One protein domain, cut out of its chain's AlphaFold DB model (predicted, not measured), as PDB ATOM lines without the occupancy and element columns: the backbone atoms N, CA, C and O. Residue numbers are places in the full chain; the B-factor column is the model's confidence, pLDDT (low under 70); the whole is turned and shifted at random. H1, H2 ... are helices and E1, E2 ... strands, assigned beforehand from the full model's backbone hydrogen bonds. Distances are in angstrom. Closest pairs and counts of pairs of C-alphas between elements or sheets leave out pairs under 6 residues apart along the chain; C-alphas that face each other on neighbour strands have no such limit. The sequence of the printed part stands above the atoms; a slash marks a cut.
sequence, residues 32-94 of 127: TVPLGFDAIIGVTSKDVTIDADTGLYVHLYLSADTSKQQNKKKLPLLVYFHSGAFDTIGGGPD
ATOM      1  N   THR A  32      15.447  12.267  51.903       72.50
ATOM      2  CA  THR A  32      15.183  13.358  50.961       72.50
ATOM      3  C   THR A  32      16.104  14.541  51.238       72.50
ATOM      4  O   THR A  32      16.526  14.779  52.372       72.50
ATOM      5  N   VAL A  33      16.434  15.279  50.180       75.25
ATOM      6  CA  VAL A  33      17.111  16.576  50.272       75.25
ATOM      7  C   VAL A  33      16.105  17.642  49.838       75.25
ATOM      8  O   VAL A  33      15.417  17.418  48.838       75.25
ATOM      9  N   PRO A  34      15.990  18.772  50.556       80.44
ATOM     10  CA  PRO A  34      15.102  19.856  50.157       80.44
ATOM     11  C   PRO A  34      15.399  20.359  48.740       80.44
ATOM     12  O   PRO A  34      16.561  20.487  48.348       80.44
ATOM     13  N   LEU A  35      14.349  20.687  47.987       87.94
ATOM     14  CA  LEU A  35      14.483  21.386  46.710       87.94
ATOM     15  C   LEU A  35      14.989  22.818  46.914       87.94
ATOM     16  O   LEU A  35      14.674  23.467  47.915       87.94
ATOM     17  N   GLY A  36      15.693  23.344  45.914       89.62
ATOM     18  CA  GLY A  36      16.107  24.743  45.873       89.62
ATOM     19  C   GLY A  36      17.601  24.910  45.656       89.62
ATOM     20  O   GLY A  36      18.255  24.070  45.046       89.62
ATOM     21  N   PHE A  37      18.132  26.050  46.094       91.44
ATOM     22  CA  PHE A  37      19.544  26.369  45.931       91.44
ATOM     23  C   PHE A  37      20.366  25.861  47.117       91.44
ATOM     24  O   PHE A  37      20.170  26.311  48.246       91.44
ATOM     25  N   ASP A  38      21.321  24.976  46.840       90.12
ATOM     26  CA  ASP A  38      22.348  24.561  47.788       90.12
ATOM     27  C   ASP A  38      23.605  25.422  47.587       90.12
ATOM     28  O   ASP A  38      24.309  25.320  46.577       90.12
ATOM     29  N   ALA A  39      23.883  26.283  48.567       88.81
ATOM     30  CA  ALA A  39      25.023  27.193  48.545       88.81
ATOM     31  C   ALA A  39      26.378  26.488  48.725       88.81
ATOM     32  O   ALA A  39      27.397  27.060  48.338       88.81
ATOM     33  N   ILE A  40      26.408  25.278  49.294       89.25
ATOM     34  CA  ILE A  40      27.643  24.516  49.528       89.25
ATOM     35  C   ILE A  40      28.160  23.956  48.203       89.25
ATOM     36  O   ILE A  40      29.346  24.079  47.903       89.25
ATOM     37  N   ILE A  41      27.271  23.367  47.400       88.75
ATOM     38  CA  ILE A  41      27.635  22.751  46.112       88.75
ATOM     39  C   ILE A  41      27.356  23.656  44.907       88.75
ATOM     40  O   ILE A  41      27.744  23.331  43.786       88.75
ATOM     41  N   GLY A  42      26.679  24.789  45.113       90.56
ATOM     42  CA  GLY A  42      26.358  25.748  44.058       90.56
ATOM     43  C   GLY A  42      25.374  25.201  43.024       90.56
ATOM     44  O   GLY A  42      25.495  25.517  41.840       90.56
ATOM     45  N   VAL A  43      24.412  24.373  43.436       91.31
ATOM     46  CA  VAL A  43      23.424  23.750  42.540       91.31
ATOM     47  C   VAL A  43      22.021  24.175  42.948       91.31
ATOM     48  O   VAL A  43      21.674  24.151  44.122       91.31
ATOM     49  N   THR A  44      21.204  24.560  41.968       92.06
ATOM     50  CA  THR A  44      19.756  24.710  42.142       92.06
ATOM     51  C   THR A  44      19.060  23.454  41.653       92.06
ATOM     52  O   THR A  44      19.328  23.009  40.534       92.06
ATOM     53  N   SER A  45      18.152  22.916  42.456       93.44
ATOM     54  CA  SER A  45      17.337  21.766  42.101       93.44
ATOM     55  C   SER A  45      15.842  22.088  42.089       93.44
ATOM     56  O   SER A  45      15.376  22.991  42.792       93.44
ATOM     57  N   LYS A  46      15.087  21.386  41.239       91.88
ATOM     58  CA  LYS A  46      13.631  21.535  41.123       91.88
ATOM     59  C   LYS A  46      12.989  20.283  40.532       91.88
ATOM     60  O   LYS A  46      13.507  19.747  39.557       91.88
ATOM     61  N   ASP A  47      11.791  19.950  41.003       93.50
ATOM     62  CA  ASP A  47      10.943  18.953  40.355       93.50
ATOM     63  C   ASP A  47       9.968  19.509  39.343       93.50
ATOM     64  O   ASP A  47       9.411  20.608  39.475       93.50
ATOM     65  N   VAL A  48       9.725  18.680  38.336       94.38
ATOM     66  CA  VAL A  48       8.692  18.893  37.336       94.38
ATOM     67  C   VAL A  48       7.929  17.591  37.140       94.38
ATOM     68  O   VAL A  48       8.489  16.594  36.682       94.38
ATOM     69  N   THR A  49       6.638  17.608  37.464       95.75
ATOM     70  CA  THR A  49       5.714  16.519  37.135       95.75
ATOM     71  C   THR A  49       5.562  16.415  35.621       95.75
ATOM     72  O   THR A  49       5.272  17.408  34.954       95.75
ATOM     73  N   ILE A  50       5.760  15.210  35.093       96.12
ATOM     74  CA  ILE A  50       5.547  14.873  33.681       96.12
ATOM     75  C   ILE A  50       4.137  14.320  33.496       96.12
ATOM     76  O   ILE A  50       3.436  14.729  32.574       96.12
ATOM     77  N   ASP A  51       3.731  13.412  34.381       94.94
ATOM     78  CA  ASP A  51       2.413  12.791  34.363       94.94
ATOM     79  C   ASP A  51       1.927  12.588  35.800       94.94
ATOM     80  O   ASP A  51       2.507  11.838  36.586       94.94
ATOM     81  N   ALA A  52       0.865  13.306  36.155       93.56
ATOM     82  CA  ALA A  52       0.296  13.269  37.492       93.56
ATOM     83  C   ALA A  52      -0.486  11.976  37.767       93.56
ATOM     84  O   ALA A  52      -0.560  11.570  38.926       93.56
ATOM     85  N   ASP A  53      -1.027  11.320  36.734       94.44
ATOM     86  CA  ASP A  53      -1.856  10.120  36.897       94.44
ATOM     87  C   ASP A  53      -0.998   8.911  37.285       94.44
ATOM     88  O   ASP A  53      -1.396   8.085  38.108       94.44
ATOM     89  N   THR A  54       0.215   8.833  36.732       93.50
ATOM     90  CA  THR A  54       1.214   7.813  37.088       93.50
ATOM     91  C   THR A  54       2.153   8.252  38.212       93.50
ATOM     92  O   THR A  54       2.904   7.430  38.740       93.50
ATOM     93  N   GLY A  55       2.125   9.533  38.593       89.62
ATOM     94  CA  GLY A  55       3.066  10.120  39.548       89.62
ATOM     95  C   GLY A  55       4.486  10.279  38.990       89.62
ATOM     96  O   GLY A  55       5.437  10.367  39.767       89.62
ATOM     97  N   LEU A  56       4.655  10.300  37.664       93.62
ATOM     98  CA  LEU A  56       5.945  10.466  37.003       93.62
ATOM     99  C   LEU A  56       6.415  11.924  37.073       93.62
ATOM    100  O   LEU A  56       5.730  12.849  36.628       93.62
ATOM    101  N   TYR A  57       7.636  12.127  37.555       93.75
ATOM    102  CA  TYR A  57       8.301  13.426  37.593       93.75
ATOM    103  C   TYR A  57       9.790  13.294  37.268       93.75
ATOM    104  O   TYR A  57      10.352  12.197  37.261       93.75
ATOM    105  N   VAL A  58      10.423  14.431  36.989       94.88
ATOM    106  CA  VAL A  58      11.878  14.549  36.850       94.88
ATOM    107  C   VAL A  58      12.428  15.564  37.832       94.88
ATOM    108  O   VAL A  58      11.836  16.625  38.033       94.88
ATOM    109  N   HIS A  59      13.602  15.248  38.368       91.75
ATOM    110  CA  HIS A  59      14.395  16.145  39.194       91.75
ATOM    111  C   HIS A  59      15.448  16.828  38.317       91.75
ATOM    112  O   HIS A  59      16.325  16.180  37.742       91.75
ATOM    113  N   LEU A  60      15.342  18.145  38.178       94.25
ATOM    114  CA  LEU A  60      16.260  18.965  37.397       94.25
ATOM    115  C   LEU A  60      17.333  19.570  38.299       94.25
ATOM    116  O   LEU A  60      17.021  20.070  39.377       94.25
ATOM    117  N   TYR A  61      18.572  19.602  37.807       92.06
ATOM    118  CA  TYR A  61      19.712  20.227  38.473       92.06
ATOM    119  C   TYR A  61      20.368  21.258  37.555       92.06
ATOM    120  O   TYR A  61      20.621  20.986  36.379       92.06
ATOM    121  N   LEU A  62      20.672  22.437  38.098       91.81
ATOM    122  CA  LEU A  62      21.345  23.521  37.389       91.81
ATOM    123  C   LEU A  62      22.468  24.112  38.247       91.81
ATOM    124  O   LEU A  62      22.223  24.628  39.336       91.81
ATOM    125  N   SER A  63      23.704  24.069  37.748       88.25
ATOM    126  CA  SER A  63      24.868  24.650  38.433       88.25
ATOM    127  C   SER A  63      24.893  26.180  38.321       88.25
ATOM    128  O   SER A  63      24.673  26.739  37.244       88.25
ATOM    129  N   ALA A  64      25.212  26.868  39.418       78.19
ATOM    130  CA  ALA A  64      25.240  28.326  39.522       78.19
ATOM    131  C   ALA A  64      26.243  28.995  38.571       78.19
ATOM    132  O   ALA A  64      25.985  30.105  38.100       78.19
ATOM    133  N   ASP A  65      27.342  28.326  38.218       69.94
ATOM    134  CA  ASP A  65      28.354  28.872  37.301       69.94
ATOM    135  C   ASP A  65      27.807  29.101  35.889       69.94
ATOM    136  O   ASP A  65      28.286  29.960  35.145       69.94
ATOM    137  N   THR A  66      26.735  28.396  35.536       62.50
ATOM    138  CA  THR A  66      26.080  28.521  34.233       62.50
ATOM    139  C   THR A  66      25.255  29.803  34.118       62.50
ATOM    140  O   THR A  66      25.121  30.341  33.020       62.50
ATOM    141  N   SER A  67      24.803  30.372  35.244       60.00
ATOM    142  CA  SER A  67      24.121  31.678  35.280       60.00
ATOM    143  C   SER A  67      25.063  32.859  35.008       60.00
ATOM    144  O   SER A  67      24.616  33.921  34.580       60.00
ATOM    145  N   LYS A  68      26.373  32.665  35.220       62.56
ATOM    146  CA  LYS A  68      27.422  33.683  35.039       62.56
ATOM    147  C   LYS A  68      28.060  33.657  33.646       62.56
ATOM    148  O   LYS A  68      28.883  34.515  33.333       62.56
ATOM    149  N   GLN A  69      27.704  32.686  32.801       66.06
ATOM    150  CA  GLN A  69      28.217  32.591  31.435       66.06
ATOM    151  C   GLN A  69      27.695  33.781  30.607       66.06
ATOM    152  O   GLN A  69      26.528  33.832  30.226       66.06
ATOM    153  N   GLN A  70      28.580  34.735  30.300       61.81
ATOM    154  CA  GLN A  70      28.278  35.918  29.473       61.81
ATOM    155  C   GLN A  70      27.790  35.550  28.061       61.81
ATOM    156  O   GLN A  70      27.065  36.312  27.427       61.81
ATOM    157  N   ASN A  71      28.137  34.350  27.591       66.38
ATOM    158  CA  ASN A  71      27.628  33.775  26.358       66.38
ATOM    159  C   ASN A  71      26.577  32.717  26.705       66.38
ATOM    160  O   ASN A  71      26.922  31.688  27.276       66.38
ATOM    161  N   LYS A  72      25.314  32.953  26.323       71.19
ATOM    162  CA  LYS A  72      24.136  32.077  26.525       71.19
ATOM    163  C   LYS A  72      24.219  30.742  25.756       71.19
ATOM    164  O   LYS A  72      23.291  30.364  25.040       71.19
ATOM    165  N   LYS A  73      25.346  30.041  25.824       77.56
ATOM    166  CA  LYS A  73      25.521  28.729  25.202       77.56
ATOM    167  C   LYS A  73      24.709  27.701  25.986       77.56
ATOM    168  O   LYS A  73      24.676  27.728  27.213       77.56
ATOM    169  N   LYS A  74      24.030  26.807  25.266       81.31
ATOM    170  CA  LYS A  74      23.297  25.693  25.874       81.31
ATOM    171  C   LYS A  74      24.287  24.716  26.508       81.31
ATOM    172  O   LYS A  74      25.357  24.477  25.952       81.31
ATOM    173  N   LEU A  75      23.906  24.153  27.648       85.25
ATOM    174  CA  LEU A  75      24.666  23.106  28.323       85.25
ATOM    175  C   LEU A  75      24.332  21.736  27.717       85.25
ATOM    176  O   LEU A  75      23.208  21.550  27.237       85.25
ATOM    177  N   PRO A  76      25.260  20.766  27.765       90.62
ATOM    178  CA  PRO A  76      24.923  19.367  27.544       90.62
ATOM    179  C   PRO A  76      23.838  18.911  28.528       90.62
ATOM    180  O   PRO A  76      23.869  19.279  29.703       90.62
ATOM    181  N   LEU A  77      22.894  18.100  28.052       92.75
ATOM    182  CA  LEU A  77      21.865  17.490  28.891       92.75
ATOM    183  C   LEU A  77      22.300  16.075  29.281       92.75
ATOM    184  O   LEU A  77      22.550  15.246  28.408       92.75
ATOM    185  N   LEU A  78      22.351  15.801  30.583       94.50
ATOM    186  CA  LEU A  78      22.517  14.456  31.127       94.50
ATOM    187  C   LEU A  78      21.167  13.970  31.653       94.50
ATOM    188  O   LEU A  78      20.574  14.610  32.519       94.50
ATOM    189  N   VAL A  79      20.705  12.829  31.146       95.88
ATOM    190  CA  VAL A  79      19.527  12.132  31.672       95.88
ATOM    191  C   VAL A  79      20.023  10.972  32.524       95.88
ATOM    192  O   VAL A  79      20.680  10.066  32.014       95.88
ATOM    193  N   TYR A  80      19.745  11.030  33.823       93.81
ATOM    194  CA  TYR A  80      20.179  10.033  34.796       93.81
ATOM    195  C   TYR A  80      18.976   9.280  35.363       93.81
ATOM    196  O   TYR A  80      17.986   9.890  35.762       93.81
ATOM    197  N   PHE A  81      19.096   7.956  35.428       91.25
ATOM    198  CA  PHE A  81      18.148   7.078  36.103       91.25
ATOM    199  C   PHE A  81      18.808   6.549  37.371       91.25
ATOM    200  O   PHE A  81      19.922   6.020  37.317       91.25
ATOM    201  N   HIS A  82      18.137   6.715  38.509       86.38
ATOM    202  CA  HIS A  82      18.660   6.234  39.779       86.38
ATOM    203  C   HIS A  82      18.719   4.694  39.824       86.38
ATOM    204  O   HIS A  82      17.994   4.007  39.104       86.38
ATOM    205  N   SER A  83      19.614   4.155  40.656       84.00
ATOM    206  CA  SER A  83      19.765   2.719  40.902       84.00
ATOM    207  C   SER A  83      18.728   2.203  41.923       84.00
ATOM    208  O   SER A  83      17.605   2.686  41.948       84.00
ATOM    209  N   GLY A  84      19.042   1.171  42.717       80.69
ATOM    210  CA  GLY A  84      18.103   0.612  43.708       80.69
ATOM    211  C   GLY A  84      17.319  -0.624  43.249       80.69
ATOM    212  O   GLY A  84      16.232  -0.917  43.740       80.69
ATOM    213  N   ALA A  85      17.874  -1.380  42.295       82.94
ATOM    214  CA  ALA A  85      17.325  -2.666  41.841       82.94
ATOM    215  C   ALA A  85      15.842  -2.611  41.413       82.94
ATOM    216  O   ALA A  85      15.125  -3.597  41.546       82.94
ATOM    217  N   PHE A  86      15.399  -1.459  40.894       82.31
ATOM    218  CA  PHE A  86      14.026  -1.175  40.450       82.31
ATOM    219  C   PHE A  86      12.949  -1.153  41.545       82.31
ATOM    220  O   PHE A  86      11.808  -0.805  41.249       82.31
ATOM    221  N   ASP A  87      13.283  -1.485  42.791       71.94
ATOM    222  CA  ASP A  87      12.322  -1.509  43.898       71.94
ATOM    223  C   ASP A  87      12.599  -0.420  44.933       71.94
ATOM    224  O   ASP A  87      11.678   0.246  45.406       71.94
ATOM    225  N   THR A  88      13.865  -0.170  45.258       65.56
ATOM    226  CA  THR A  88      14.207   0.919  46.163       65.56
ATOM    227  C   THR A  88      14.393   2.197  45.356       65.56
ATOM    228  O   THR A  88      15.222   2.296  44.458       65.56
ATOM    229  N   ILE A  89      13.579   3.206  45.659       62.22
ATOM    230  CA  ILE A  89      13.825   4.561  45.174       62.22
ATOM    231  C   ILE A  89      14.965   5.105  46.029       62.22
ATOM    232  O   ILE A  89      14.761   5.422  47.201       62.22
ATOM    233  N   GLY A  90      16.164   5.239  45.481       48.28
ATOM    234  CA  GLY A  90      17.056   6.267  46.000       48.28
ATOM    235  C   GLY A  90      16.708   7.617  45.379       48.28
ATOM    236  O   GLY A  90      16.471   7.742  44.181       48.28
ATOM    237  N   GLY A  91      16.643   8.618  46.251       42.94
ATOM    238  CA  GLY A  91      16.704  10.036  45.915       42.94
ATOM    239  C   GLY A  91      15.654  10.543  44.932       42.94
ATOM    240  O   GLY A  91      16.008  11.015  43.858       42.94
ATOM    241  N   GLY A  92      14.386  10.502  45.330       41.97
ATOM    242  CA  GLY A  92      13.311  11.253  44.696       41.97
ATOM    243  C   GLY A  92      12.748  12.304  45.668       41.97
ATOM    244  O   GLY A  92      12.316  11.909  46.751       41.97
ATOM    245  N   PRO A  93      12.804  13.608  45.371       48.78
ATOM    246  CA  PRO A  93      12.213  14.675  46.185       48.78
ATOM    247  C   PRO A  93      10.691  14.563  46.203       48.78
ATOM    248  O   PRO A  93      10.054  14.326  45.182       48.78
ATOM    249  N   ASP A  94      10.130  14.679  47.403       44.50
ATOM    250  CA  ASP A  94       8.706  14.876  47.664       44.50
ATOM    251  C   ASP A  94       7.743  14.064  46.786       44.50
ATOM    252  O   ASP A  94       6.690  14.555  46.374       44.50
TER     253      ASP A  94
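AT A GLANCE: This is residues 32 to 94 of the 127 residues of an uncharacterized protein of Setaria viridis (UniProt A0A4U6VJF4). With little regular structure, this is a long strand hairpin, E2 and E3, with short E1 beside E2, tiny H1 at the end of E3, and a long loop, residues 69 to 94, that runs back along the length. The printed part has 63 residues, 25 in named elements, mostly strand: E1, E2, E3, H1. The antiparallel sheet, E1 - E2 - E3, is a meander, each strand the antiparallel neighbour of the one before. It is loose, radius of gyration of the C-alphas 14.0 A, spanning 42 by 24 by 21 A.

HOW THE PARTS SIT: Start at E1, residues 36 to 38, in a hairpin with E2, residues 43 to 51, at 151 degrees; N 45 and O 36 are 2.8 A apart, within hydrogen-bond range. E2 forms a hairpin with E3, residues 56 to 63, at 159 degrees; look at N 46 and O 60, 3.0 A. H1, residues 64 to 68, only grazes the sheet with residues 64 to 66; 0 of 1 O i to N i+4 pairs is within range, against 2 of 2 to N i+3.

IN THESE COORDINATES: Find C-alpha 36 at (16.107, 24.743, 45.873). E2 runs 25.1 A, E3 23.7 A; H1 ends at C-alpha 68, (27.422, 33.683, 35.039).

THE WHOLE: The printed part has no cut and its named links are tight. Residues 67 to 73 and 84 to 89 stand free. Residues 65 to 71 and 88 to 94 have pLDDT under 70.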